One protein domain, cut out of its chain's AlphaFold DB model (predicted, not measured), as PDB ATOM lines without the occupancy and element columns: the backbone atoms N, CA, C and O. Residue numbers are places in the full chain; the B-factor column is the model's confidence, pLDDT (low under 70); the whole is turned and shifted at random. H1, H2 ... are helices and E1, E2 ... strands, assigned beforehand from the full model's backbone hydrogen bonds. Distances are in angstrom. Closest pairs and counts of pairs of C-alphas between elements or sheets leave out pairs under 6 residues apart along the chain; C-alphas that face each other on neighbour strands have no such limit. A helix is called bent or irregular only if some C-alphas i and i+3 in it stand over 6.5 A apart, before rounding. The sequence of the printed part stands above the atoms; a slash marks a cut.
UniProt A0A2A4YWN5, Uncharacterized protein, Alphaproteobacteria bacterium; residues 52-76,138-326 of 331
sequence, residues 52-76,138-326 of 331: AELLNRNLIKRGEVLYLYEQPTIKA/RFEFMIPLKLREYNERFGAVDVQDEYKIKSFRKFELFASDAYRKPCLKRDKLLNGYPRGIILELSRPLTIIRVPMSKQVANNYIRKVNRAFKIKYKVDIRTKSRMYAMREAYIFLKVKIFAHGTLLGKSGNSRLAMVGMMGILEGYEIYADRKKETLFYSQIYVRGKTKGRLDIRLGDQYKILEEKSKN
ATOM      1  N   ALA A  52     129.517 236.178 305.133       42.19
ATOM      2  CA  ALA A  52     128.992 237.275 304.309       42.19
ATOM      3  C   ALA A  52     129.992 238.453 304.184       42.19
ATOM      4  O   ALA A  52     130.083 239.078 303.127       42.19
ATOM      5  N   GLU A  53     130.816 238.713 305.211       39.81
ATOM      6  CA  GLU A  53     131.915 239.695 305.127       39.81
ATOM      7  C   GLU A  53     133.078 239.222 304.233       39.81
ATOM      8  O   GLU A  53     133.772 240.039 303.622       39.81
ATOM      9  N   LEU A  54     133.277 237.905 304.104       41.38
ATOM     10  CA  LEU A  54     134.283 237.314 303.215       41.38
ATOM     11  C   LEU A  54     133.809 237.265 301.757       41.38
ATOM     12  O   LEU A  54     134.633 237.438 300.863       41.38
ATOM     13  N   LEU A  55     132.503 237.122 301.509       41.31
ATOM     14  CA  LEU A  55     131.902 237.218 300.173       41.31
ATOM     15  C   LEU A  55     132.164 238.582 299.542       41.31
ATOM     16  O   LEU A  55     132.635 238.636 298.413       41.31
ATOM     17  N   ASN A  56     131.983 239.682 300.278       40.03
ATOM     18  CA  ASN A  56     132.273 241.009 299.729       40.03
ATOM     19  C   ASN A  56     133.775 241.165 299.392       40.03
ATOM     20  O   ASN A  56     134.132 241.741 298.371       40.03
ATOM     21  N   ARG A  57     134.680 240.566 300.184       40.50
ATOM     22  CA  ARG A  57     136.132 240.592 299.916       40.50
ATOM     23  C   ARG A  57     136.584 239.638 298.799       40.50
ATOM     24  O   ARG A  57     137.566 239.942 298.123       40.50
ATOM     25  N   ASN A  58     135.899 238.514 298.587       43.88
ATOM     26  CA  ASN A  58     136.244 237.518 297.564       43.88
ATOM     27  C   ASN A  58     135.566 237.783 296.209       43.88
ATOM     28  O   ASN A  58     136.203 237.557 295.180       43.88
ATOM     29  N   LEU A  59     134.344 238.332 296.189       45.75
ATOM     30  CA  LEU A  59     133.661 238.801 294.973       45.75
ATOM     31  C   LEU A  59     134.464 239.917 294.287       45.75
ATOM     32  O   LEU A  59     134.698 239.860 293.082       45.75
ATOM     33  N   ILE A  60     134.989 240.871 295.069       46.06
ATOM     34  CA  ILE A  60     135.863 241.948 294.570       46.06
ATOM     35  C   ILE A  60     137.185 241.391 294.004       46.06
ATOM     36  O   ILE A  60     137.715 241.925 293.033       46.06
ATOM     37  N   LYS A  61     137.716 240.292 294.561       43.66
ATOM     38  CA  LYS A  61     138.982 239.684 294.109       43.66
ATOM     39  C   LYS A  61     138.864 238.809 292.855       43.66
ATOM     40  O   LYS A  61     139.878 238.592 292.201       43.66
ATOM     41  N   ARG A  62     137.678 238.284 292.519       50.19
ATOM     42  CA  ARG A  62     137.494 237.330 291.402       50.19
ATOM     43  C   ARG A  62     137.133 237.964 290.056       50.19
ATOM     44  O   ARG A  62     136.989 237.229 289.084       50.19
ATOM     45  N   GLY A  63     137.002 239.292 289.972       46.50
ATOM     46  CA  GLY A  63     136.600 239.956 288.724       46.50
ATOM     47  C   GLY A  63     135.255 239.442 288.198       46.50
ATOM     48  O   GLY A  63     135.061 239.336 286.988       46.50
ATOM     49  N   GLU A  64     134.356 239.040 289.102       52.53
ATOM     50  CA  GLU A  64     133.067 238.476 288.722       52.53
ATOM     51  C   GLU A  64     132.218 239.536 288.021       52.53
ATOM     52  O   GLU A  64     132.065 240.663 288.494       52.53
ATOM     53  N   VAL A  65     131.667 239.155 286.868       55.16
ATOM     54  CA  VAL A  65     130.694 239.960 286.132       55.16
ATOM     55  C   VAL A  65     129.511 240.213 287.061       55.16
ATOM     56  O   VAL A  65     128.751 239.293 287.370       55.16
ATOM     57  N   LEU A  66     129.368 241.456 287.522       61.06
ATOM     58  CA  LEU A  66     128.238 241.877 288.338       61.06
ATOM     59  C   LEU A  66     126.980 241.831 287.465       61.06
ATOM     60  O   LEU A  66     126.731 242.722 286.655       61.06
ATOM     61  N   TYR A  67     126.194 240.765 287.595       72.25
ATOM     62  CA  TYR A  67     124.885 240.701 286.960       72.25
ATOM     63  C   TYR A  67     123.923 241.631 287.702       72.25
ATOM     64  O   TYR A  67     123.689 241.461 288.900       72.25
ATOM     65  N   LEU A  68     123.355 242.598 286.981       83.19
ATOM     66  CA  LEU A  68     122.258 243.417 287.481       83.19
ATOM     67  C   LEU A  68     120.954 242.616 287.369       83.19
ATOM     68  O   LEU A  68     120.607 242.134 286.287       83.19
ATOM     69  N   TYR A  69     120.258 242.453 288.492       90.94
ATOM     70  CA  TYR A  69     118.936 241.831 288.550       90.94
ATOM     71  C   TYR A  69     117.894 242.914 288.793       90.94
ATOM     72  O   TYR A  69     117.983 243.654 289.773       90.94
ATOM     73  N   GLU A  70     116.900 242.983 287.917       93.12
ATOM     74  CA  GLU A  70     115.814 243.948 288.026       93.12
ATOM     75  C   GLU A  70     114.713 243.462 288.970       93.12
ATOM     76  O   GLU A  70     114.440 242.263 289.099       93.12
ATOM     77  N   GLN A  71     114.028 244.409 289.609       95.31
ATOM     78  CA  GLN A  71     112.794 244.094 290.323       95.31
ATOM     79  C   GLN A  71     111.656 243.892 289.309       95.31
ATOM     80  O   GLN A  71     111.538 244.666 288.354       95.31
ATOM     81  N   PRO A  72     110.776 242.894 289.502       96.19
ATOM     82  CA  PRO A  72     109.734 242.551 288.543       96.19
ATOM     83  C   PRO A  72     108.575 243.547 288.638       96.19
ATOM     84  O   PRO A  72     107.516 243.227 289.153       96.19
ATOM     85  N   THR A  73     108.755 244.783 288.189       95.62
ATOM     86  CA  THR A  73     107.640 245.729 288.008       95.62
ATOM     87  C   THR A  73     106.894 245.416 286.713       95.62
ATOM     88  O   THR A  73     107.450 244.779 285.818       95.62
ATOM     89  N   ILE A  74     105.657 245.891 286.551       94.06
ATOM     90  CA  ILE A  74     104.922 245.773 285.280       94.06
ATOM     91  C   ILE A  74     105.748 246.389 284.146       94.06
ATOM     92  O   ILE A  74     105.831 245.804 283.069       94.06
ATOM     93  N   LYS A  75     106.411 247.525 284.407       93.88
ATOM     94  CA  LYS A  75     107.308 248.187 283.452       93.88
ATOM     95  C   LYS A  75     108.438 247.250 283.014       93.88
ATOM     96  O   LYS A  75     108.574 246.958 281.828       93.88
ATOM     97  N   ALA A  76     109.183 246.700 283.972       95.75
ATOM     98  CA  ALA A  76     110.317 245.822 283.692       95.75
ATOM     99  C   ALA A  76     109.895 244.504 283.014       95.75
ATOM    100  O   ALA A  76     110.528 244.078 282.049       95.75
ATOM    101  N   ARG A 138     116.954 239.401 283.445       96.75
ATOM    102  CA  ARG A 138     117.357 238.955 284.775       96.75
ATOM    103  C   ARG A 138     116.537 239.664 285.825       96.75
ATOM    104  O   ARG A 138     116.548 240.888 285.898       96.75
ATOM    105  N   PHE A 139     115.862 238.872 286.639       97.69
ATOM    106  CA  PHE A 139     114.943 239.355 287.650       97.69
ATOM    107  C   PHE A 139     115.262 238.758 289.003       97.69
ATOM    108  O   PHE A 139     115.759 237.633 289.115       97.69
ATOM    109  N   GLU A 140     114.923 239.521 290.029       97.25
ATOM    110  CA  GLU A 140     114.934 239.059 291.399       97.25
ATOM    111  C   GLU A 140     113.513 238.959 291.954       97.25
ATOM    112  O   GLU A 140     112.796 239.952 292.049       97.25
ATOM    113  N   PHE A 141     113.104 237.758 292.357       97.31
ATOM    114  CA  PHE A 141     111.772 237.516 292.907       97.31
ATOM    115  C   PHE A 141     111.828 237.258 294.407       97.31
ATOM    116  O   PHE A 141     112.572 236.394 294.869       97.31
ATOM    117  N   MET A 142     110.990 237.964 295.164       96.94
ATOM    118  CA  MET A 142     110.865 237.783 296.608       96.94
ATOM    119  C   MET A 142     109.779 236.755 296.934       96.94
ATOM    120  O   MET A 142     108.615 236.947 296.581       96.94
ATOM    121  N   ILE A 143     110.132 235.703 297.670       96.56
ATOM    122  CA  ILE A 143     109.194 234.697 298.179       96.56
ATOM    123  C   ILE A 143     109.266 234.686 299.712       96.56
ATOM    124  O   ILE A 143     110.344 234.463 300.270       96.56
ATOM    125  N   PRO A 144     108.153 234.926 300.427       96.69
ATOM    126  CA  PRO A 144     108.146 234.867 301.880       96.69
ATOM    127  C   PRO A 144     108.285 233.422 302.372       96.69
ATOM    128  O   PRO A 144     107.669 232.501 301.842       96.69
ATOM    129  N   LEU A 145     109.042 233.249 303.449       96.94
ATOM    130  CA  LEU A 145     109.175 232.014 304.208       96.94
ATOM    131  C   LEU A 145     108.783 232.237 305.665       96.94
ATOM    132  O   LEU A 145     108.852 233.347 306.204       96.94
ATOM    133  N   LYS A 146     108.446 231.139 306.337       97.38
ATOM    134  CA  LYS A 146     108.317 231.107 307.788       97.38
ATOM    135  C   LYS A 146     109.190 229.995 308.361       97.38
ATOM    136  O   LYS A 146     109.211 228.882 307.840       97.38
ATOM    137  N   LEU A 147     109.919 230.300 309.429       97.69
ATOM    138  CA  LEU A 147     110.921 229.410 310.020       97.69
ATOM    139  C   LEU A 147     110.416 228.740 311.311       97.69
ATOM    140  O   LEU A 147     109.550 229.272 312.011       97.69
ATOM    141  N   ARG A 148     110.964 227.565 311.632       96.50
ATOM    142  CA  ARG A 148     110.682 226.743 312.822       96.50
ATOM    143  C   ARG A 148     111.886 226.757 313.769       96.50
ATOM    144  O   ARG A 148     112.429 227.821 314.065       96.50
ATOM    145  N   GLU A 149     112.216 225.606 314.348       95.88
ATOM    146  CA  GLU A 149     113.278 225.401 315.328       95.88
ATOM    147  C   GLU A 149     114.626 225.260 314.616       95.88
ATOM    148  O   GLU A 149     114.701 224.867 313.452       95.88
ATOM    149  N   TYR A 150     115.687 225.633 315.327       97.25
ATOM    150  CA  TYR A 150     117.044 225.347 314.893       97.25
ATOM    151  C   TYR A 150     117.361 223.889 315.207       97.25
ATOM    152  O   TYR A 150     117.138 223.443 316.335       97.25
ATOM    153  N   ASN A 151     117.888 223.172 314.226       96.88
ATOM    154  CA  ASN A 151     118.327 221.800 314.373       96.88
ATOM    155  C   ASN A 151     119.856 221.765 314.423       96.88
ATOM    156  O   ASN A 151     120.530 221.991 313.418       96.88
ATOM    157  N   GLU A 152     120.404 221.468 315.604       95.31
ATOM    158  CA  GLU A 152     121.856 221.469 315.814       95.31
ATOM    159  C   GLU A 152     122.570 220.406 314.981       95.31
ATOM    160  O   GLU A 152     123.691 220.644 314.544       95.31
ATOM    161  N   ARG A 153     121.912 219.270 314.706       95.44
ATOM    162  CA  ARG A 153     122.480 218.188 313.892       95.44
ATOM    163  C   ARG A 153     122.726 218.626 312.451       95.44
ATOM    164  O   ARG A 153     123.681 218.166 311.840       95.44
ATOM    165  N   PHE A 154     121.855 219.479 311.912       93.06
ATOM    166  CA  PHE A 154     121.916 219.913 310.515       93.06
ATOM    167  C   PHE A 154     122.516 221.305 310.324       93.06
ATOM    168  O   PHE A 154     122.594 221.746 309.184       93.06
ATOM    169  N   GLY A 155     122.872 222.019 311.397       96.25
ATOM    170  CA  GLY A 155     123.376 223.389 311.267       96.25
ATOM    171  C   GLY A 155     122.369 224.342 310.605       96.25
ATOM    172  O   GLY A 155     122.755 225.244 309.868       96.25
ATOM    173  N   ALA A 156     121.063 224.118 310.789       97.38
ATOM    174  CA  ALA A 156     120.039 224.795 309.993       97.38
ATOM    175  C   ALA A 156     118.763 225.088 310.786       97.38
ATOM    176  O   ALA A 156     118.443 224.415 311.765       97.38
ATOM    177  N   VAL A 157     117.999 226.086 310.339       97.44
ATOM    178  CA  VAL A 157     116.636 226.337 310.829       97.44
ATOM    179  C   VAL A 157     115.633 225.717 309.867       97.44
ATOM    180  O   VAL A 157     115.653 226.006 308.671       97.44
ATOM    181  N   ASP A 158     114.728 224.892 310.384       97.81
ATOM    182  CA  ASP A 158     113.702 224.248 309.563       97.81
ATOM    183  C   ASP A 158     112.702 225.270 309.004       97.81
ATOM    184  O   ASP A 158     112.322 226.230 309.679       97.81
ATOM    185  N   VAL A 159     112.220 225.049 307.783       97.88
ATOM    186  CA  VAL A 159     111.120 225.832 307.196       97.88
ATOM    187  C   VAL A 159     109.777 225.246 307.656       97.88
ATOM    188  O   VAL A 159     109.656 224.041 307.884       97.88
ATOM    189  N   GLN A 160     108.758 226.088 307.844       97.44
ATOM    190  CA  GLN A 160     107.391 225.640 308.141       97.44
ATOM    191  C   GLN A 160     106.818 224.825 306.987       97.44
ATOM    192  O   GLN A 160     107.130 225.098 305.833       97.44
ATOM    193  N   ASP A 161     106.019 223.802 307.293       96.19
ATOM    194  CA  ASP A 161     105.637 222.784 306.310       96.19
ATOM    195  C   ASP A 161     104.873 223.377 305.117       96.19
ATOM    196  O   ASP A 161     105.116 222.972 303.983       96.19
ATOM    197  N   GLU A 162     104.059 224.405 305.354       95.94
ATOM    198  CA  GLU A 162     103.292 225.145 304.344       95.94
ATOM    199  C   GLU A 162     104.170 226.029 303.445       95.94
ATOM    200  O   GLU A 162     103.752 226.428 302.362       95.94
ATOM    201  N   TYR A 163     105.389 226.340 303.893       96.69
ATOM    202  CA  TYR A 163     106.358 227.188 303.193       96.69
ATOM    203  C   TYR A 163     107.536 226.388 302.619       96.69
ATOM    204  O   TYR A 163     108.432 226.968 302.006       96.69
ATOM    205  N   LYS A 164     107.571 225.064 302.822       96.94
ATOM    206  CA  LYS A 164     108.622 224.207 302.268       96.94
ATOM    207  C   LYS A 164     108.501 224.154 300.753       96.94
ATOM    208  O   LYS A 164     107.456 223.816 300.206       96.94
ATOM    209  N   ILE A 165     109.620 224.371 300.080       96.81
ATOM    210  CA  ILE A 165     109.740 224.161 298.642       96.81
ATOM    211  C   ILE A 165     110.402 222.793 298.469       96.81
ATOM    212  O   ILE A 165     111.542 222.606 298.883       96.81
ATOM    213  N   LYS A 166     109.689 221.808 297.916       96.25
ATOM    214  CA  LYS A 166     110.200 220.438 297.730       96.25
ATOM    215  C   LYS A 166     110.234 220.092 296.251       96.25
ATOM    216  O   LYS A 166     109.190 219.814 295.671       96.25
ATOM    217  N   SER A 167     111.425 220.103 295.653       94.12
ATOM    218  CA  SER A 167     111.631 219.790 294.236       94.12
ATOM    219  C   SER A 167     110.665 220.540 293.297       94.12
ATOM    220  O   SER A 167     110.126 219.983 292.336       94.12
ATOM    221  N   PHE A 168     110.416 221.814 293.586       94.12
ATOM    222  CA  PHE A 168     109.392 222.600 292.908       94.12
ATOM    223  C   PHE A 168     109.976 223.338 291.699       94.12
ATOM    224  O   PHE A 168     111.076 223.884 291.778       94.12
ATOM    225  N   ARG A 169     109.255 223.350 290.570       95.06
ATOM    226  CA  ARG A 169     109.722 223.979 289.317       95.06
ATOM    227  C   ARG A 169     108.911 225.191 288.876       95.06
ATOM    228  O   ARG A 169     109.477 226.044 288.207       95.06
ATOM    229  N   LYS A 170     107.616 225.255 289.197       96.00
ATOM    230  CA  LYS A 170     106.677 226.224 288.611       96.00
ATOM    231  C   LYS A 170     106.198 227.234 289.639       96.00
ATOM    232  O   LYS A 170     105.373 226.892 290.471       96.00
ATOM    233  N   PHE A 171     106.662 228.470 289.561       95.62
ATOM    234  CA  PHE A 171     106.296 229.534 290.489       95.62
ATOM    235  C   PHE A 171     105.285 230.479 289.847       95.62
ATOM    236  O   PHE A 171     105.543 231.022 288.776       95.62
ATOM    237  N   GLU A 172     104.152 230.707 290.510       94.81
ATOM    238  CA  GLU A 172     103.266 231.824 290.178       94.81
ATOM    239  C   GLU A 172     103.846 233.093 290.810       94.81
ATOM    240  O   GLU A 172     103.926 233.209 292.034       94.81
ATOM    241  N   LEU A 173     104.310 234.021 289.975       94.88
ATOM    242  CA  LEU A 173     105.005 235.229 290.404       94.88
ATOM    243  C   LEU A 173     104.297 236.444 289.821       94.88
ATOM    244  O   LEU A 173     104.056 236.519 288.620       94.88
ATOM    245  N   PHE A 174     103.977 237.411 290.670       94.50
ATOM    246  CA  PHE A 174     103.344 238.656 290.249       94.50
ATOM    247  C   PHE A 174     104.369 239.770 290.139       94.50
ATOM    248  O   PHE A 174     105.374 239.776 290.855       94.50
ATOM    249  N   ALA A 175     104.071 240.750 289.288       95.00
ATOM    250  CA  ALA A 175     104.777 242.010 289.353       95.00
ATOM    251  C   ALA A 175     104.627 242.641 290.749       95.00
ATOM    252  O   ALA A 175     103.560 242.554 291.369       95.00
ATOM    253  N   SER A 176     105.663 243.321 291.235       94.81
ATOM    254  CA  SER A 176     105.646 244.001 292.536       94.81
ATOM    255  C   SER A 176     104.550 245.070 292.624       94.81
ATOM    256  O   SER A 176     104.008 245.322 293.699       94.81
ATOM    257  N   ASP A 177     104.164 245.642 291.485       93.75
ATOM    258  CA  ASP A 177     103.083 246.605 291.312       93.75
ATOM    259  C   ASP A 177     101.920 246.057 290.460       93.75
ATOM    260  O   ASP A 177     101.173 246.832 289.866       93.75
ATOM    261  N   ALA A 178     101.696 244.735 290.444       91.44
ATOM    262  CA  ALA A 178     100.689 244.065 289.602       91.44
ATOM    263  C   ALA A 178      99.272 244.672 289.665       91.44
ATOM    264  O   ALA A 178      98.542 244.666 288.674       91.44
ATOM    265  N   TYR A 179      98.862 245.236 290.800       89.38
ATOM    266  CA  TYR A 179      97.530 245.837 290.969       89.38
ATOM    267  C   TYR A 179      97.496 247.353 290.730       89.38
ATOM    268  O   TYR A 179      96.423 247.960 290.755       89.38
ATOM    269  N   ARG A 180      98.648 247.985 290.476       86.81
ATOM    270  CA  ARG A 180      98.737 249.414 290.177       86.81
ATOM    271  C   ARG A 180      98.151 249.688 288.794       86.81
ATOM    272  O   ARG A 180      98.505 249.039 287.808       86.81
ATOM    273  N   LYS A 181      97.248 250.665 288.705       82.38
ATOM    274  CA  LYS A 181      96.749 251.129 287.406       82.38
ATOM    275  C   LYS A 181      97.886 251.852 286.669       82.38
ATOM    276  O   LYS A 181      98.546 252.673 287.302       82.38
ATOM    277  N   PRO A 182      98.124 251.539 285.386       70.38
ATOM    278  CA  PRO A 182      99.282 252.042 284.651       70.38
ATOM    279  C   PRO A 182      99.136 253.535 284.339       70.38
ATOM    280  O   PRO A 182     100.090 254.278 284.516       70.38
ATOM    281  N   CYS A 183      97.919 253.982 284.000       79.06
ATOM    282  CA  CYS A 183      97.645 255.376 283.667       79.06
ATOM    283  C   CYS A 183      96.392 255.936 284.327       79.06
ATOM    284  O   CYS A 183      96.471 256.671 285.312       79.06
ATOM    285  N   LEU A 184      95.212 255.618 283.791       70.50
ATOM    286  CA  LEU A 184      94.002 256.312 284.199       70.50
ATOM    287  C   LEU A 184      93.371 255.610 285.397       70.50
ATOM    288  O   LEU A 184      93.227 254.387 285.445       70.50
ATOM    289  N   LYS A 185      92.870 256.392 286.358       63.88
ATOM    290  CA  LYS A 185      92.094 255.855 287.493       63.88
ATOM    291  C   LYS A 185      90.857 255.071 287.039       63.88
ATOM    292  O   LYS A 185      90.388 254.217 287.790       63.88
ATOM    293  N   ARG A 186      90.339 255.346 285.837       59.81
ATOM    294  CA  ARG A 186      89.181 254.672 285.225       59.81
ATOM    295  C   ARG A 186      89.553 253.551 284.256       59.81
ATOM    296  O   ARG A 186      88.654 252.829 283.841       59.81
ATOM    297  N   ASP A 187      90.838 253.363 283.949       65.81
ATOM    298  CA  ASP A 187      91.252 252.228 283.134       65.81
ATOM    299  C   ASP A 187      90.863 250.929 283.837       65.81
ATOM    300  O   ASP A 187      91.133 250.721 285.032       65.81
ATOM    301  N   LYS A 188      90.215 250.046 283.075       65.00
ATOM    302  CA  LYS A 188      90.136 248.636 283.445       65.00
ATOM    303  C   LYS A 188      91.567 248.095 283.447       65.00
ATOM    304  O   LYS A 188      92.401 248.538 282.660       65.00
ATOM    305  N   LEU A 189      91.862 247.171 284.364       63.19
ATOM    306  CA  LEU A 189      93.133 246.442 284.340       63.19
ATOM    307  C   LEU A 189      93.324 245.899 282.921       63.19
ATOM    308  O   LEU A 189      92.426 245.214 282.429       63.19
ATOM    309  N   LEU A 190      94.432 246.299 282.288       60.38
ATOM    310  CA  LEU A 190      94.740 246.077 280.873       60.38
ATOM    311  C   LEU A 190      94.313 244.669 280.453       60.38
ATOM    312  O   LEU A 190      94.756 243.677 281.041       60.38
ATOM    313  N   ASN A 191      93.405 244.581 279.486       62.47
ATOM    314  CA  ASN A 191      92.990 243.296 278.949       62.47
ATOM    315  C   ASN A 191      94.078 242.850 277.970       62.47
ATOM    316  O   ASN A 191      94.073 243.274 276.829       62.47
ATOM    317  N   GLY A 192      95.010 242.013 278.420       72.94
ATOM    318  CA  GLY A 192      95.934 241.315 277.520       72.94
ATOM    319  C   GLY A 192      97.368 241.270 278.022       72.94
ATOM    320  O   GLY A 192      97.991 240.216 277.946       72.94
ATOM    321  N   TYR A 193      97.867 242.362 278.606       86.62
ATOM    322  CA  TYR A 193      99.259 242.437 279.048       86.62
ATOM    323  C   TYR A 193      99.482 241.689 280.381       86.62
ATOM    324  O   TYR A 193      98.894 242.081 281.400       86.62
ATOM    325  N   PRO A 194     100.298 240.613 280.424       92.19
ATOM    326  CA  PRO A 194     100.461 239.802 281.623       92.19
ATOM    327  C   PRO A 194     101.092 240.578 282.775       92.19
ATOM    328  O   PRO A 194     102.147 241.196 282.639       92.19
ATOM    329  N   ARG A 195     100.464 240.510 283.948       92.25
ATOM    330  CA  ARG A 195     100.927 241.176 285.181       92.25
ATOM    331  C   ARG A 195     101.564 240.219 286.177       92.25
ATOM    332  O   ARG A 195     102.027 240.630 287.239       92.25
ATOM    333  N   GLY A 196     101.564 238.944 285.830       93.62
ATOM    334  CA  GLY A 196     102.340 237.916 286.480       93.62
ATOM    335  C   GLY A 196     102.800 236.895 285.455       93.62
ATOM    336  O   GLY A 196     102.345 236.865 284.307       93.62
ATOM    337  N   ILE A 197     103.722 236.058 285.895       95.94
ATOM    338  CA  ILE A 197     104.301 234.981 285.114       95.94
ATOM    339  C   ILE A 197     104.121 233.670 285.873       95.94
ATOM    340  O   ILE A 197     104.149 233.637 287.104       95.94
ATOM    341  N   ILE A 198     103.961 232.580 285.133       96.12
ATOM    342  CA  ILE A 198     104.200 231.240 285.660       96.12
ATOM    343  C   ILE A 198     105.612 230.865 285.238       96.12
ATOM    344  O   ILE A 198     105.843 230.467 284.098       96.12
ATOM    345  N   LEU A 199     106.559 231.054 286.150       97.31
ATOM    346  CA  LEU A 199     107.968 230.776 285.924       97.31
ATOM    347  C   LEU A 199     108.249 229.287 286.109       97.31
ATOM    348  O   LEU A 199     108.168 228.775 287.222       97.31
ATOM    349  N   GLU A 200     108.653 228.612 285.044       97.62
ATOM    350  CA  GLU A 200     109.179 227.255 285.065       97.62
ATOM    351  C   GLU A 200     110.712 227.276 285.077       97.62
ATOM    352  O   GLU A 200     111.368 227.687 284.116       97.62
ATOM    353  N   LEU A 201     111.298 226.832 286.187       96.31
ATOM    354  CA  LEU A 201     112.740 226.689 286.322       96.31
ATOM    355  C   LEU A 201     113.240 225.454 285.566       96.31
ATOM    356  O   LEU A 201     112.681 224.362 285.676       96.31
ATOM    357  N   SER A 202     114.379 225.608 284.888       93.19
ATOM    358  CA  SER A 202     115.104 224.499 284.246       93.19
ATOM    359  C   SER A 202     115.516 223.386 285.221       93.19
ATOM    360  O   SER A 202     115.666 222.233 284.814       93.19
ATOM    361  N   ARG A 203     115.686 223.710 286.510       90.62
ATOM    362  CA  ARG A 203     115.990 222.758 287.586       90.62
ATOM    363  C   ARG A 203     115.031 222.959 288.760       90.62
ATOM    364  O   ARG A 203     114.696 224.102 289.066       90.62
ATOM    365  N   PRO A 204     114.589 221.873 289.417       93.94
ATOM    366  CA  PRO A 204     113.751 221.988 290.599       93.94
ATOM    367  C   PRO A 204     114.515 222.657 291.745       93.94
ATOM    368  O   PRO A 204     115.700 222.397 291.941       93.94
ATOM    369  N   LEU A 205     113.817 223.486 292.514       95.69
ATOM    370  CA  LEU A 205     114.330 224.100 293.733       95.69
ATOM    371  C   LEU A 205     113.829 223.323 294.953       95.69
ATOM    372  O   LEU A 205     112.650 222.971 295.036       95.69
ATOM    373  N   THR A 206     114.716 223.107 295.923       96.69
ATOM    374  CA  THR A 206     114.372 222.535 297.227       96.69
ATOM    375  C   THR A 206     114.873 223.457 298.331       96.69
ATOM    376  O   THR A 206     116.067 223.702 298.446       96.69
ATOM    377  N   ILE A 207     113.954 223.955 299.155       96.94
ATOM    378  CA  ILE A 207     114.231 224.746 300.355       96.94
ATOM    379  C   ILE A 207     113.338 224.199 301.470       96.94
ATOM    380  O   ILE A 207     112.161 224.543 301.591       96.94
ATOM    381  N   ILE A 208     113.910 223.301 302.272       97.81
ATOM    382  CA  ILE A 208     113.242 222.681 303.432       97.81
ATOM    383  C   ILE A 208     113.845 223.120 304.770       97.81
ATOM    384  O   ILE A 208     113.196 223.002 305.809       97.81
ATOM    385  N   ARG A 209     115.074 223.633 304.723       97.56
ATOM    386  CA  ARG A 209     115.883 224.113 305.840       97.56
ATOM    387  C   ARG A 209     116.723 225.292 305.346       97.56
ATOM    388  O   ARG A 209     117.053 225.346 304.163       97.56
ATOM    389  N   VAL A 210     117.040 226.227 306.232       97.44
ATOM    390  CA  VAL A 210     117.914 227.371 305.949       97.44
ATOM    391  C   VAL A 210     119.222 227.160 306.712       97.44
ATOM    392  O   VAL A 210     119.197 227.270 307.944       97.44
ATOM    393  N   PRO A 211     120.330 226.827 306.024       96.31
ATOM    394  CA  PRO A 211     121.638 226.675 306.659       96.31
ATOM    395  C   PRO A 211     122.056 227.982 307.331       96.31
ATOM    396  O   PRO A 211     121.974 229.045 306.718       96.31
ATOM    397  N   MET A 212     122.448 227.924 308.603       94.19
ATOM    398  CA  MET A 212     122.996 229.070 309.331       94.19
ATOM    399  C   MET A 212     123.639 228.620 310.640       94.19
ATOM    400  O   MET A 212     123.166 227.694 311.291       94.19
ATOM    401  N   SER A 213     124.655 229.341 311.110       93.56
ATOM    402  CA  SER A 213     125.301 228.987 312.374       93.56
ATOM    403  C   SER A 213     124.353 229.122 313.575       93.56
ATOM    404  O   SER A 213     123.475 229.993 313.626       93.56
ATOM    405  N   LYS A 214     124.598 228.315 314.617       95.81
ATOM    406  CA  LYS A 214     123.870 228.374 315.899       95.81
ATOM    407  C   LYS A 214     123.825 229.788 316.484       95.81
ATOM    408  O   LYS A 214     122.815 230.183 317.064       95.81
ATOM    409  N   GLN A 215     124.898 230.565 316.327       95.06
ATOM    410  CA  GLN A 215     124.963 231.947 316.804       95.06
ATOM    411  C   GLN A 215     123.977 232.856 316.056       95.06
ATOM    412  O   GLN A 215     123.215 233.580 316.702       95.06
ATOM    413  N   VAL A 216     123.948 232.787 314.720       93.19
ATOM    414  CA  VAL A 216     123.022 233.563 313.877       93.19
ATOM    415  C   VAL A 216     121.575 233.176 314.188       93.19
ATOM    416  O   VAL A 216     120.758 234.049 314.497       93.19
ATOM    417  N   ALA A 217     121.282 231.872 314.227       96.31
ATOM    418  CA  ALA A 217     119.956 231.357 314.562       96.31
ATOM    419  C   ALA A 217     119.489 231.824 315.949       96.31
ATOM    420  O   ALA A 217     118.367 232.311 316.108       96.31
ATOM    421  N   ASN A 218     120.351 231.732 316.967       96.00
ATOM    422  CA  ASN A 218     120.032 232.149 318.332       96.00
ATOM    423  C   ASN A 218     119.767 233.659 318.426       96.00
ATOM    424  O   ASN A 218     118.805 234.072 319.075       96.00
ATOM    425  N   ASN A 219     120.573 234.486 317.755       95.94
ATOM    426  CA  ASN A 219     120.375 235.936 317.721       95.94
ATOM    427  C   ASN A 219     119.027 236.301 317.090       95.94
ATOM    428  O   ASN A 219     118.246 237.053 317.683       95.94
ATOM    429  N   TYR A 220     118.716 235.708 315.937       96.00
ATOM    430  CA  TYR A 220     117.440 235.900 315.259       96.00
ATOM    431  C   TYR A 220     116.250 235.444 316.119       96.00
ATOM    432  O   TYR A 220     115.337 236.227 316.389       96.00
ATOM    433  N   ILE A 221     116.283 234.212 316.640       95.19
ATOM    434  CA  ILE A 221     115.196 233.647 317.453       95.19
ATOM    435  C   ILE A 221     114.979 234.468 318.730       95.19
ATOM    436  O   ILE A 221     113.836 234.724 319.110       95.19
ATOM    437  N   ARG A 222     116.047 234.927 319.399       95.62
ATOM    438  CA  ARG A 222     115.937 235.804 320.578       95.62
ATOM    439  C   ARG A 222     115.303 237.146 320.231       95.62
ATOM    440  O   ARG A 222     114.434 237.593 320.983       95.62
ATOM    441  N   LYS A 223     115.691 237.768 319.112       95.69
ATOM    442  CA  LYS A 223     115.095 239.025 318.628       95.69
ATOM    443  C   LYS A 223     113.591 238.857 318.392       95.69
ATOM    444  O   LYS A 223     112.805 239.615 318.957       95.69
ATOM    445  N   VAL A 224     113.185 237.816 317.661       94.88
ATOM    446  CA  VAL A 224     111.765 237.517 317.403       94.88
ATOM    447  C   VAL A 224     111.012 237.216 318.703       94.88
ATOM    448  O   VAL A 224     109.926 237.745 318.918       94.88
ATOM    449  N   ASN A 225     111.592 236.435 319.620       92.12
ATOM    450  CA  ASN A 225     110.964 236.117 320.906       92.12
ATOM    451  C   ASN A 225     110.765 237.356 321.797       92.12
ATOM    452  O   ASN A 225     109.764 237.438 322.506       92.12
ATOM    453  N   ARG A 226     111.696 238.321 321.785       93.62
ATOM    454  CA  ARG A 226     111.527 239.603 322.492       93.62
ATOM    455  C   ARG A 226     110.371 240.402 321.893       93.62
ATOM    456  O   ARG A 226     109.494 240.825 322.638       93.62
ATOM    457  N   ALA A 227     110.321 240.526 320.565       92.75
ATOM    458  CA  ALA A 227     109.214 241.191 319.875       92.75
ATOM    459  C   ALA A 227     107.863 240.505 320.152       92.75
ATOM    460  O   ALA A 227     106.864 241.178 320.393       92.75
ATOM    461  N   PHE A 228     107.839 239.171 320.196       92.12
ATOM    462  CA  PHE A 228     106.653 238.394 320.556       92.12
ATOM    463  C   PHE A 228     106.155 238.726 321.967       92.12
ATOM    464  O   PHE A 228     104.967 238.975 322.136       92.12
ATOM    465  N   LYS A 229     107.050 238.772 322.965       90.88
ATOM    466  CA  LYS A 229     106.698 239.108 324.358       90.88
ATOM    467  C   LYS A 229     106.141 240.524 324.514       90.88
ATOM    468  O   LYS A 229     105.314 240.749 325.384       90.88
ATOM    469  N   ILE A 230     106.608 241.468 323.697       91.06
ATOM    470  CA  ILE A 230     106.093 242.845 323.687       91.06
ATOM    471  C   ILE A 230     104.691 242.877 323.063       91.06
ATOM    472  O   ILE A 230     103.803 243.558 323.563       91.06
ATOM    473  N   LYS A 231     104.481 242.125 321.975       90.44
ATOM    474  CA  LYS A 231     103.224 242.128 321.217       90.44
ATOM    475  C   LYS A 231     102.103 241.317 321.879       90.44
ATOM    476  O   LYS A 231     100.935 241.664 321.728       90.44
ATOM    477  N   TYR A 232     102.436 240.230 322.571       86.12
ATOM    478  CA  TYR A 232     101.473 239.293 323.148       86.12
ATOM    479  C   TYR A 232     101.711 239.114 324.651       86.12
ATOM    480  O   TYR A 232     102.844 238.897 325.080       86.12
ATOM    481  N   LYS A 233     100.631 239.133 325.448       79.88
ATOM    482  CA  LYS A 233     100.677 238.771 326.875       79.88
ATOM    483  C   LYS A 233     101.184 237.330 327.043       79.88
ATOM    484  O   LYS A 233     100.906 236.468 326.203       79.88
ATOM    485  N   VAL A 234     101.935 237.085 328.121       69.69
ATOM    486  CA  VAL A 234     102.675 235.830 328.383       69.69
ATOM    487  C   VAL A 234     101.762 234.597 328.337       69.69
ATOM    488  O   VAL A 234     102.169 233.544 327.847       69.69
ATOM    489  N   ASP A 235     100.512 234.772 328.746       71.75
ATOM    490  CA  ASP A 235      99.508 233.727 328.954       71.75
ATOM    491  C   ASP A 235      99.021 233.072 327.645       71.75
ATOM    492  O   ASP A 235      98.378 232.028 327.675       71.75
ATOM    493  N   ILE A 236      99.347 233.645 326.474       75.06
ATOM    494  CA  ILE A 236      98.873 233.168 325.157       75.06
ATOM    495  C   ILE A 236     100.018 232.659 324.262       75.06
ATOM    496  O   ILE A 236      99.975 232.726 323.024       75.06
ATOM    497  N   ARG A 237     101.091 232.157 324.879       80.19
ATOM    498  CA  ARG A 237     102.286 231.690 324.172       80.19
ATOM    499  C   ARG A 237     102.097 230.284 323.597       80.19
ATOM    500  O   ARG A 237     102.463 229.292 324.216       80.19
ATOM    501  N   THR A 238     101.614 230.196 322.359       87.69
ATOM    502  CA  THR A 238     101.633 228.940 321.587       87.69
ATOM    503  C   THR A 238     102.819 228.900 320.618       87.69
ATOM    504  O   THR A 238     103.250 229.935 320.099       87.69
ATOM    505  N   LYS A 239     103.356 227.699 320.337       89.62
ATOM    506  CA  LYS A 239     104.435 227.516 319.343       89.62
ATOM    507  C   LYS A 239     104.038 228.070 317.972       89.62
ATOM    508  O   LYS A 239     104.809 228.819 317.382       89.62
ATOM    509  N   SER A 240     102.812 227.783 317.527       90.19
ATOM    510  CA  SER A 240     102.258 228.277 316.258       90.19
ATOM    511  C   SER A 240     102.299 229.810 316.155       90.19
ATOM    512  O   SER A 240     102.804 230.344 315.170       90.19
ATOM    513  N   ARG A 241     101.885 230.544 317.200       90.50
ATOM    514  CA  ARG A 241     101.935 232.017 317.186       90.50
ATOM    515  C   ARG A 241     103.363 232.567 317.179       90.50
ATOM    516  O   ARG A 241     103.615 233.580 316.534       90.50
ATOM    517  N   MET A 242     104.305 231.912 317.862       90.88
ATOM    518  CA  MET A 242     105.719 232.306 317.783       90.88
ATOM    519  C   MET A 242     106.289 232.075 316.380       90.88
ATOM    520  O   MET A 242     107.003 232.925 315.857       90.88
ATOM    521  N   TYR A 243     105.969 230.936 315.770       94.38
ATOM    522  CA  TYR A 243     106.382 230.562 314.416       94.38
ATOM    523  C   TYR A 243     105.810 231.502 313.358       94.38
ATOM    524  O   TYR A 243     106.529 231.899 312.443       94.38
ATOM    525  N   ALA A 244     104.578 231.978 313.535       93.19
ATOM    526  CA  ALA A 244     104.000 233.003 312.675       93.19
ATOM    527  C   ALA A 244     104.808 234.318 312.657       93.19
ATOM    528  O   ALA A 244     104.735 235.051 311.673       93.19
ATOM    529  N   MET A 245     105.606 234.618 313.692       94.75
ATOM    530  CA  MET A 245     106.484 235.798 313.729       94.75
ATOM    531  C   MET A 245     107.898 235.552 313.185       94.75
ATOM    532  O   MET A 245     108.669 236.501 313.058       94.75
ATOM    533  N   ARG A 246     108.265 234.303 312.877       95.81
ATOM    534  CA  ARG A 246     109.591 233.953 312.349       95.81
ATOM    535  C   ARG A 246     109.614 234.081 310.831       95.81
ATOM    536  O   ARG A 246     109.622 233.085 310.114       95.81
ATOM    537  N   GLU A 247     109.567 235.318 310.359       97.25
ATOM    538  CA  GLU A 247     109.637 235.642 308.934       97.25
ATOM    539  C   GLU A 247     111.056 235.557 308.385       97.25
ATOM    540  O   GLU A 247     112.015 235.973 309.037       97.25
ATOM    541  N   ALA A 248     111.159 235.037 307.169       98.00
ATOM    542  CA  ALA A 248     112.334 235.124 306.323       98.00
ATOM    543  C   ALA A 248     111.882 235.349 304.876       98.00
ATOM    544  O   ALA A 248     110.704 235.188 304.551       98.00
ATOM    545  N   TYR A 249     112.804 235.734 304.006       98.19
ATOM    546  CA  TYR A 249     112.505 236.095 302.625       98.19
ATOM    547  C   TYR A 249     113.565 235.501 301.710       98.19
ATOM    548  O   TYR A 249     114.748 235.772 301.896       98.19
ATOM    549  N   ILE A 250     113.142 234.687 300.741       97.75
ATOM    550  CA  ILE A 250     114.005 234.229 299.653       97.75
ATOM    551  C   ILE A 250     113.977 235.282 298.552       97.75
ATOM    552  O   ILE A 250     112.902 235.714 298.148       97.75
ATOM    553  N   PHE A 251     115.139 235.631 298.026       97.50
ATOM    554  CA  PHE A 251     115.311 236.421 296.818       97.50
ATOM    555  C   PHE A 251     115.887 235.505 295.741       97.50
ATOM    556  O   PHE A 251     117.072 235.176 295.764       97.50
ATOM    557  N   LEU A 252     115.028 235.027 294.840       97.50
ATOM    558  CA  LEU A 252     115.415 234.180 293.714       97.50
ATOM    559  C   LEU A 252     115.997 235.042 292.602       97.50
ATOM    560  O   LEU A 252     115.303 235.907 292.079       97.50
ATOM    561  N   LYS A 253     117.229 234.752 292.198       97.19
ATOM    562  CA  LYS A 253     117.919 235.407 291.087       97.19
ATOM    563  C   LYS A 253     117.765 234.546 289.844       97.19
ATOM    564  O   LYS A 253     118.299 233.436 289.781       97.19
ATOM    565  N   VAL A 254     116.984 235.018 288.879       97.06
ATOM    566  CA  VAL A 254     116.541 234.214 287.736       97.06
ATOM    567  C   VAL A 254     116.837 234.936 286.432       97.06
ATOM    568  O   VAL A 254     116.475 236.099 286.272       97.06
ATOM    569  N   LYS A 255     117.408 234.216 285.463       96.88
ATOM    570  CA  LYS A 255     117.453 234.641 284.062       96.88
ATOM    571  C   LYS A 255     116.336 233.968 283.277       96.88
ATOM    572  O   LYS A 255     116.351 232.750 283.106       96.88
ATOM    573  N   ILE A 256     115.395 234.753 282.778       97.31
ATOM    574  CA  ILE A 256     114.303 234.300 281.919       97.31
ATOM    575  C   ILE A 256     114.789 234.358 280.471       97.31
ATOM    576  O   ILE A 256     115.385 235.347 280.054       97.31
ATOM    577  N   PHE A 257     114.596 233.281 279.713       95.56
ATOM    578  CA  PHE A 257     115.167 233.158 278.363       95.56
ATOM    579  C   PHE A 257     114.164 232.709 277.301       95.56
ATOM    580  O   PHE A 257     114.480 232.757 276.117       95.56
ATOM    581  N   ALA A 258     112.973 232.265 277.700       96.19
ATOM    582  CA  ALA A 258     111.917 231.901 276.771       96.19
ATOM    583  C   ALA A 258     110.548 232.163 277.396       96.19
ATOM    584  O   ALA A 258     110.399 232.169 278.623       96.19
ATOM    585  N   HIS A 259     109.550 232.343 276.537       95.62
ATOM    586  CA  HIS A 259     108.155 232.465 276.930       95.62
ATOM    587  C   HIS A 259     107.351 231.276 276.391       95.62
ATOM    588  O   HIS A 259     107.685 230.672 275.375       95.62
ATOM    589  N   GLY A 260     106.290 230.933 277.108       92.12
ATOM    590  CA  GLY A 260     105.248 230.017 276.670       92.12
ATOM    591  C   GLY A 260     104.030 230.787 276.168       92.12
ATOM    592  O   GLY A 260     104.142 231.887 275.619       92.12
ATOM    593  N   THR A 261     102.855 230.201 276.380       88.81
ATOM    594  CA  THR A 261     101.561 230.777 276.006       88.81
ATOM    595  C   THR A 261     101.037 231.773 277.037       88.81
ATOM    596  O   THR A 261     101.375 231.733 278.226       88.81
ATOM    597  N   LEU A 262     100.176 232.676 276.564       88.44
ATOM    598  CA  LEU A 262      99.327 233.503 277.414       88.44
ATOM    599  C   LEU A 262      98.278 232.600 278.074       88.44
ATOM    600  O   LEU A 262      97.533 231.902 277.394       88.44
ATOM    601  N   LEU A 263      98.211 232.622 279.401       85.06
ATOM    602  CA  LEU A 263      97.403 231.694 280.203       85.06
ATOM    603  C   LEU A 263      96.040 232.280 280.606       85.06
ATOM    604  O   LEU A 263      95.375 231.774 281.508       85.06
ATOM    605  N   GLY A 264      95.617 233.366 279.955       81.50
ATOM    606  CA  GLY A 264      94.407 234.094 280.325       81.50
ATOM    607  C   GLY A 264      94.488 234.673 281.741       81.50
ATOM    608  O   GLY A 264      95.571 234.949 282.261       81.50
ATOM    609  N   LYS A 265      93.324 234.907 282.358       80.69
ATOM    610  CA  LYS A 265      93.228 235.444 283.722       80.69
ATOM    611  C   LYS A 265      93.309 234.307 284.741       80.69
ATOM    612  O   LYS A 265      92.502 233.383 284.679       80.69
ATOM    613  N   SER A 266      94.226 234.402 285.705       77.44
ATOM    614  CA  SER A 266      94.291 233.456 286.832       77.44
ATOM    615  C   SER A 266      92.979 233.500 287.625       77.44
ATOM    616  O   SER A 266      92.456 234.579 287.910       77.44
ATOM    617  N   GLY A 267      92.426 232.331 287.972       72.19
ATOM    618  CA  GLY A 267      91.120 232.226 288.639       72.19
ATOM    619  C   GLY A 267      91.058 232.973 289.976       72.19
ATOM    620  O   GLY A 267      90.027 233.556 290.310       72.19
ATOM    621  N   ASN A 268      92.185 233.033 290.692       78.00
ATOM    622  CA  ASN A 268      92.274 233.683 291.997       78.00
ATOM    623  C   ASN A 268      92.571 235.185 291.886       78.00
ATOM    624  O   ASN A 268      91.920 235.991 292.547       78.00
ATOM    625  N   SER A 269      93.543 235.582 291.057       77.94
ATOM    626  CA  SER A 269      93.990 236.985 290.985       77.94
ATOM    627  C   SER A 269      93.231 237.817 289.948       77.94
ATOM    628  O   SER A 269      93.250 239.046 290.004       77.94
ATOM    629  N   ARG A 270      92.565 237.164 288.984       84.38
ATOM    630  CA  ARG A 270      91.975 237.766 287.773       84.38
ATOM    631  C   ARG A 270      92.978 238.547 286.915       84.38
ATOM    632  O   ARG A 270      92.569 239.296 286.025       84.38
ATOM    633  N   LEU A 271      94.275 238.382 287.168       88.12
ATOM    634  CA  LEU A 271      95.349 239.007 286.406       88.12
ATOM    635  C   LEU A 271      95.719 238.126 285.218       88.12
ATOM    636  O   LEU A 271      95.721 236.900 285.339       88.12
ATOM    637  N   ALA A 272      96.031 238.754 284.084       90.50
ATOM    638  CA  ALA A 272      96.578 238.052 282.933       90.50
ATOM    639  C   ALA A 272      97.960 237.477 283.280       90.50
ATOM    640  O   ALA A 272      98.784 238.175 283.882       90.50
ATOM    641  N   MET A 273      98.192 236.224 282.899       93.12
ATOM    642  CA  MET A 273      99.417 235.480 283.184       93.12
ATOM    643  C   MET A 273     100.051 234.966 281.892       93.12
ATOM    644  O   MET A 273      99.362 234.731 280.900       93.12
ATOM    645  N   VAL A 274     101.360 234.739 281.917       95.06
ATOM    646  CA  VAL A 274     102.098 234.112 280.813       95.06
ATOM    647  C   VAL A 274     103.069 233.070 281.348       95.06
ATOM    648  O   VAL A 274     103.698 233.275 282.388       95.06
ATOM    649  N   GLY A 275     103.180 231.932 280.665       96.50
ATOM    650  CA  GLY A 275     104.213 230.945 280.973       96.50
ATOM    651  C   GLY A 275     105.592 231.490 280.610       96.50
ATOM    652  O   GLY A 275     105.761 232.073 279.546       96.50
ATOM    653  N   MET A 276     106.587 231.310 281.471       97.25
ATOM    654  CA  MET A 276     107.964 231.747 281.232       97.25
ATOM    655  C   MET A 276     108.927 230.642 281.639       97.25
ATOM    656  O   MET A 276     108.698 229.971 282.640       97.25
ATOM    657  N   MET A 277     110.021 230.470 280.904       97.44
ATOM    658  CA  MET A 277     111.092 229.546 281.278       97.44
ATOM    659  C   MET A 277     112.313 230.324 281.751       97.44
ATOM    660  O   MET A 277     112.741 231.290 281.111       97.44
ATOM    661  N   GLY A 278     112.894 229.885 282.867       96.50
ATOM    662  CA  GLY A 278     114.049 230.547 283.457       96.50
ATOM    663  C   GLY A 278     115.103 229.605 284.023       96.50
ATOM    664  O   GLY A 278     114.882 228.422 284.287       96.50
ATOM    665  N   ILE A 279     116.295 230.157 284.202       95.88
ATOM    666  CA  ILE A 279     117.423 229.521 284.872       95.88
ATOM    667  C   ILE A 279     117.575 230.195 286.226       95.88
ATOM    668  O   ILE A 279     117.691 231.417 286.299       95.88
ATOM    669  N   LEU A 280     117.590 229.394 287.289       95.56
ATOM    670  CA  LEU A 280     117.959 229.874 288.612       95.56
ATOM    671  C   LEU A 280     119.471 230.124 288.625       95.56
ATOM    672  O   LEU A 280     120.263 229.186 288.587       95.56
ATOM    673  N   GLU A 281     119.859 231.395 288.635       94.25
ATOM    674  CA  GLU A 281     121.253 231.839 288.681       94.25
ATOM    675  C   GLU A 281     121.777 231.879 290.130       94.25
ATOM    676  O   GLU A 281     122.975 231.721 290.369       94.25
ATOM    677  N   GLY A 282     120.878 231.994 291.110       94.81
ATOM    678  CA  GLY A 282     121.179 231.887 292.535       94.81
ATOM    679  C   GLY A 282     119.975 232.232 293.404       94.81
ATOM    680  O   GLY A 282     118.896 232.544 292.896       94.81
ATOM    681  N   TYR A 283     120.146 232.195 294.718       97.00
ATOM    682  CA  TYR A 283     119.184 232.767 295.650       97.00
ATOM    683  C   TYR A 283     119.845 233.195 296.953       97.00
ATOM    684  O   TYR A 283     120.877 232.666 297.356       97.00
ATOM    685  N   GLU A 284     119.203 234.135 297.632       97.12
ATOM    686  CA  GLU A 284     119.598 234.605 298.956       97.12
ATOM    687  C   GLU A 284     118.415 234.498 299.910       97.12
ATOM    688  O   GLU A 284     117.268 234.660 299.503       97.12
ATOM    689  N   ILE A 285     118.677 234.227 301.185       97.94
ATOM    690  CA  ILE A 285     117.659 234.177 302.231       97.94
ATOM    691  C   ILE A 285     118.008 235.212 303.287       97.94
ATOM    692  O   ILE A 285     119.089 235.163 303.868       97.94
ATOM    693  N   TYR A 286     117.076 236.121 303.561       97.56
ATOM    694  CA  TYR A 286     117.228 237.192 304.541       97.56
ATOM    695  C   TYR A 286     116.188 237.096 305.656       97.56
ATOM    696  O   TYR A 286     115.101 236.546 305.472       97.56
ATOM    697  N   ALA A 287     116.500 237.687 306.810       96.25
ATOM    698  CA  ALA A 287     115.549 237.845 307.912       96.25
ATOM    699  C   ALA A 287     114.446 238.873 307.607       96.25
ATOM    700  O   ALA A 287     113.402 238.888 308.258       96.25
ATOM    701  N   ASP A 288     114.700 239.773 306.659       95.69
ATOM    702  CA  ASP A 288     113.892 240.954 306.390       95.69
ATOM    703  C   ASP A 288     113.812 241.254 304.885       95.69
ATOM    704  O   ASP A 288     114.635 240.804 304.088       95.69
ATOM    705  N   ARG A 289     112.800 242.036 304.493       95.75
ATOM    706  CA  ARG A 289     112.559 242.412 303.088       95.75
ATOM    707  C   ARG A 289     113.557 243.431 302.544       95.75
ATOM    708  O   ARG A 289     113.628 243.606 301.333       95.75
ATOM    709  N   LYS A 290     114.259 244.147 303.423       94.69
ATOM    710  CA  LYS A 290     115.210 245.206 303.059       94.69
ATOM    711  C   LYS A 290     116.614 244.661 302.807       94.69
ATOM    712  O   LYS A 290     117.487 245.431 302.425       94.69
ATOM    713  N   LYS A 291     116.804 243.349 302.984       94.31
ATOM    714  CA  LYS A 291     118.077 242.642 302.846       94.31
ATOM    715  C   LYS A 291     119.144 243.086 303.850       94.31
ATOM    716  O   LYS A 291     120.334 243.037 303.555       94.31
ATOM    717  N   GLU A 292     118.736 243.505 305.046       91.50
ATOM    718  CA  GLU A 292     119.670 243.973 306.078       91.50
ATOM    719  C   GLU A 292     120.385 242.803 306.773       91.50
ATOM    720  O   GLU A 292     121.551 242.914 307.141       91.50
ATOM    721  N   THR A 293     119.704 241.666 306.961       91.88
ATOM    722  CA  THR A 293     120.256 240.495 307.662       91.88
ATOM    723  C   THR A 293     120.262 239.258 306.768       91.88
ATOM    724  O   THR A 293     119.243 238.573 306.652       91.88
ATOM    725  N   LEU A 294     121.405 238.952 306.147       94.44
ATOM    726  CA  LEU A 294     121.590 237.742 305.341       94.44
ATOM    727  C   LEU A 294     121.695 236.503 306.242       94.44
ATOM    728  O   LEU A 294     122.479 236.481 307.191       94.44
ATOM    729  N   PHE A 295     120.927 235.465 305.928       94.31
ATOM    730  CA  PHE A 295     121.066 234.143 306.534       94.31
ATOM    731  C   PHE A 295     121.916 233.208 305.693       94.31
ATOM    732  O   PHE A 295     122.756 232.502 306.240       94.31
ATOM    733  N   TYR A 296     121.670 233.188 304.386       95.00
ATOM    734  CA  TYR A 296     122.264 232.212 303.486       95.00
ATOM    735  C   TYR A 296     122.245 232.725 302.046       95.00
ATOM    736  O   TYR A 296     121.301 233.412 301.654       95.00
ATOM    737  N   SER A 297     123.260 232.380 301.256       93.12
ATOM    738  CA  SER A 297     123.338 232.695 299.828       93.12
ATOM    739  C   SER A 297     123.876 231.494 299.064       93.12
ATOM    740  O   SER A 297     124.782 230.814 299.537       93.12
ATOM    741  N   GLN A 298     123.320 231.247 297.882       90.06
ATOM    742  CA  GLN A 298     123.787 230.229 296.953       90.06
ATOM    743  C   GLN A 298     123.846 230.829 295.549       90.06
ATOM    744  O   GLN A 298     122.842 231.327 295.035       90.06
ATOM    745  N   ILE A 299     125.009 230.742 294.903       89.94
ATOM    746  CA  ILE A 299     125.225 231.223 293.535       89.94
ATOM    747  C   ILE A 299     125.522 230.018 292.638       89.94
ATOM    748  O   ILE A 299     126.425 229.231 292.908       89.94
ATOM    749  N   TYR A 300     124.759 229.870 291.556       88.06
ATOM    750  CA  TYR A 300     124.934 228.793 290.574       88.06
ATOM    751  C   TYR A 300     125.701 229.242 289.331       88.06
ATOM    752  O   TYR A 300     126.234 228.413 288.589       88.06
ATOM    753  N   VAL A 301     125.788 230.552 289.097       81.88
ATOM    754  CA  VAL A 301     126.593 231.113 288.012       81.88
ATOM    755  C   VAL A 301     128.052 231.156 288.450       81.88
ATOM    756  O   VAL A 301     128.525 232.146 288.991       81.88
ATOM    757  N   ARG A 302     128.792 230.072 288.210       62.44
ATOM    758  CA  ARG A 302     130.257 230.122 288.287       62.44
ATOM    759  C   ARG A 302     130.772 230.982 287.128       62.44
ATOM    760  O   ARG A 302     130.351 230.774 285.988       62.44
ATOM    761  N   GLY A 303     131.680 231.923 287.397       54.94
ATOM    762  CA  GLY A 303     132.450 232.598 286.349       54.94
ATOM    763  C   GLY A 303     133.118 231.541 285.464       54.94
ATOM    764  O   GLY A 303     133.954 230.772 285.931       54.94
ATOM    765  N   LYS A 304     132.666 231.403 284.215       51.66
ATOM    766  CA  LYS A 304     133.061 230.281 283.354       51.66
ATOM    767  C   LYS A 304     134.388 230.552 282.655       51.66
ATOM    768  O   LYS A 304     134.432 231.335 281.712       51.66
ATOM    769  N   THR A 305     135.372 229.703 282.919       45.56
ATOM    770  CA  THR A 305     135.851 228.831 281.839       45.56
ATOM    771  C   THR A 305     134.750 227.797 281.566       45.56
ATOM    772  O   THR A 305     134.273 227.121 282.475       45.56
ATOM    773  N   LYS A 306     134.222 227.751 280.336       42.78
ATOM    774  CA  LYS A 306     133.037 226.934 280.001       42.78
ATOM    775  C   LYS A 306     133.327 225.442 280.212       42.78
ATOM    776  O   LYS A 306     134.165 224.880 279.512       42.78
ATOM    777  N   GLY A 307     132.601 224.786 281.122       48.59
ATOM    778  CA  GLY A 307     132.637 223.329 281.269       48.59
ATOM    779  C   GLY A 307     131.935 222.615 280.104       48.59
ATOM    780  O   GLY A 307     131.047 223.172 279.460       48.59
ATOM    781  N   ARG A 308     132.278 221.347 279.833       48.34
ATOM    782  CA  ARG A 308     131.663 220.550 278.743       48.34
ATOM    783  C   ARG A 308     130.131 220.447 278.829       48.34
ATOM    784  O   ARG A 308     129.468 220.421 277.795       48.34
ATOM    785  N   LEU A 309     129.565 220.403 280.038       41.34
ATOM    786  CA  LEU A 309     128.110 220.356 280.247       41.34
ATOM    787  C   LEU A 309     127.434 221.680 279.867       41.34
ATOM    788  O   LEU A 309     126.323 221.681 279.352       41.34
ATOM    789  N   ASP A 310     128.120 222.800 280.073       43.09
ATOM    790  CA  ASP A 310     127.612 224.128 279.744       43.09
ATOM    791  C   ASP A 310     127.599 224.412 278.248       43.09
ATOM    792  O   ASP A 310     126.754 225.169 277.780       43.09
ATOM    793  N   ILE A 311     128.528 223.800 277.513       55.00
ATOM    794  CA  ILE A 311     128.507 223.781 276.050       55.00
ATOM    795  C   ILE A 311     127.239 223.042 275.597       55.00
ATOM    796  O   ILE A 311     126.425 223.618 274.885       55.00
ATOM    797  N   ARG A 312     126.985 221.839 276.138       52.75
ATOM    798  CA  ARG A 312     125.783 221.048 275.810       52.75
ATOM    799  C   ARG A 312     124.469 221.730 276.200       52.75
ATOM    800  O   ARG A 312     123.520 221.705 275.424       52.75
ATOM    801  N   LEU A 313     124.397 222.334 277.388       50.34
ATOM    802  CA  LEU A 313     123.213 223.077 277.824       50.34
ATOM    803  C   LEU A 313     123.027 224.351 276.998       50.34
ATOM    804  O   LEU A 313     121.899 224.681 276.664       50.34
ATOM    805  N   GLY A 314     124.107 225.044 276.626       58.22
ATOM    806  CA  GLY A 314     124.054 226.196 275.723       58.22
ATOM    807  C   GLY A 314     123.446 225.848 274.366       58.22
ATOM    808  O   GLY A 314     122.600 226.592 273.873       58.22
ATOM    809  N   ASP A 315     123.813 224.697 273.807       66.25
ATOM    810  CA  ASP A 315     123.238 224.200 272.556       66.25
ATOM    811  C   ASP A 315     121.752 223.846 272.727       66.25
ATOM    812  O   ASP A 315     120.923 224.229 271.905       66.25
ATOM    813  N   GLN A 316     121.379 223.207 273.843       61.91
ATOM    814  CA  GLN A 316     119.973 222.943 274.172       61.91
ATOM    815  C   GLN A 316     119.161 224.232 274.362       61.91
ATOM    816  O   GLN A 316     118.029 224.309 273.889       61.91
ATOM    817  N   TYR A 317     119.731 225.259 274.998       64.19
ATOM    818  CA  TYR A 317     119.085 226.562 275.158       64.19
ATOM    819  C   TYR A 317     118.887 227.263 273.819       64.19
ATOM    820  O   TYR A 317     117.799 227.775 273.589       64.19
ATOM    821  N   LYS A 318     119.874 227.229 272.915       68.62
ATOM    822  CA  LYS A 318     119.721 227.772 271.556       68.62
ATOM    823  C   LYS A 318     118.616 227.061 270.779       68.62
ATOM    824  O   LYS A 318     117.793 227.725 270.165       68.62
ATOM    825  N   ILE A 319     118.541 225.731 270.875       73.69
ATOM    826  CA  ILE A 319     117.470 224.947 270.244       73.69
ATOM    827  C   ILE A 319     116.099 225.340 270.810       73.69
ATOM    828  O   ILE A 319     115.136 225.477 270.059       73.69
ATOM    829  N   LEU A 320     115.985 225.514 272.129       62.88
ATOM    830  CA  LEU A 320     114.736 225.950 272.761       62.88
ATOM    831  C   LEU A 320     114.375 227.390 272.377       62.88
ATOM    832  O   LEU A 320     113.209 227.672 272.120       62.88
ATOM    833  N   GLU A 321     115.361 228.279 272.287       59.19
ATOM    834  CA  GLU A 321     115.191 229.674 271.879       59.19
ATOM    835  C   GLU A 321     114.726 229.785 270.416       59.19
ATOM    836  O   GLU A 321     113.758 230.484 270.123       59.19
ATOM    837  N   GLU A 322     115.350 229.044 269.498       68.69
ATOM    838  CA  GLU A 322     114.934 228.955 268.093       68.69
ATOM    839  C   GLU A 322     113.526 228.365 267.951       68.69
ATOM    840  O   GLU A 322     112.705 228.878 267.189       68.69
ATOM    841  N   LYS A 323     113.198 227.328 268.728       63.97
ATOM    842  CA  LYS A 323     111.849 226.745 268.740       63.97
ATOM    843  C   LYS A 323     110.800 227.685 269.344       63.97
ATOM    844  O   LYS A 323     109.652 227.661 268.908       63.97
ATOM    845  N   SER A 324     111.177 228.527 270.306       58.12
ATOM    846  CA  SER A 324     110.310 229.573 270.867       58.12
ATOM    847  C   SER A 324     110.005 230.657 269.831       58.12
ATOM    848  O   SER A 324     108.847 231.040 269.679       58.12
ATOM    849  N   LYS A 325     111.013 231.094 269.063       61.34
ATOM    850  CA  LYS A 325     110.868 232.098 267.991       61.34
ATOM    851  C   LYS A 325     109.911 231.661 266.870       61.34
ATOM    852  O   LYS A 325     109.343 232.515 266.201       61.34
ATOM    853  N   ASN A 326     109.681 230.355 266.713       62.91
ATOM    854  CA  ASN A 326     108.830 229.770 265.669       62.91
ATOM    855  C   ASN A 326     107.431 229.329 266.157       62.91
ATOM    856  O   ASN A 326     106.805 228.477 265.528       62.91
TER     857      ASN A 326
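Overview. This is residues 52 to 76 and 138 to 326 of the 331 residues of an uncharacterized protein of Alphaproteobacteria bacterium (UniProt A0A2A4YWN5). A long, strongly twisted sheet of eight strands, with E1, E3, E4, E6 and E7 sharply bent, folds back on itself until edge strand E5 comes near edge strand E8. Helices H2 and H3 cover one end, H4 grazes the other, H1 grazes an edge, and residues 183 to 188 stick out. The printed part has 214 residues, with four named helices and eight named strands in the order H1 E1 E2 E3 E4 E5 H2 H3 E6 E7 E8 H4. The class is mixed, helices and strands, and the branched sheet is mixed too, with E4 and E7 its parallel pair. The whole is only just compact, close to loose, with a radius of gyration of the C-alphas of 20.2 A, and only just flat, spanning 62 by 53 by 29 A.

Arrangement. H1, residues 52 to 61, only grazes the sheet, with its residues 52 to 55. E1, residues 138 to 151, and E2, residues 156 to 159, form a hairpin, with N 148 and O 158 2.7 A apart. E1 bends by 83 degrees at residue 148 and is also antiparallel to E6, residues 247 to 265, with N 143 and O 250 2.8 A apart. E3, residues 165 to 174, and E4, residues 196 to 207, form a hairpin, with N 171 and O 199 2.8 A apart. E4 runs on into E5, residues 209 to 211, which is antiparallel to E2, with N 157 and O 210 2.9 A apart. H2, residues 214 to 231, is on the sheet at a height of 10.0 A. With its residues 224 to 228 alone it only just touches H3, residues 239 to 244, with 3 pairs of C-alphas within 8 A, the closest those of Phe 228 and Met 242, 6.8 A apart; they are about perpendicular at 87 degrees. E6, E7, residues 272 to 286, and E8, residues 294 to 299, form a meander, each strand the antiparallel neighbour of the one before, with N 251 and O 284 2.8 A apart, and N 285 and O 296 2.8 A apart. E4 and E8 lie on one side of E7, E6 on the other side; N 198 and O 274 of the parallel pair E4 and E7 are 2.8 A apart. H4, residues 308 to 325, only grazes the sheet, its closest C-alpha pair with E6 being Glu 321 and Ala 258, 6.3 A apart. Every O i to N i+4 pair is within hydrogen-bond range in H2, H3 and H4, and 3 of 6 in H1.

Along the chain. H1 begins at C-alpha 52, (128.992, 237.275, 304.309), and H4 ends at C-alpha 325, (110.868, 232.098, 267.991). From first to last C-alpha E1 measures 34.2 A, E6 30.1 A, E7 29.9 A, H4 26.1 A and H2 25.4 A.

Size, cuts and confidence. The C-alphas farthest apart are those of Asp 235 and Asn 326, 64.1 A. Residues 77 to 137 are not printed, and C-alphas 76 and 138 are 9.9 A apart across the cut. The link E3 to E4 is long, with 21 residues. Confidence is under 70 at 47 residues, among them residues 52 to 66 and 302 to 318.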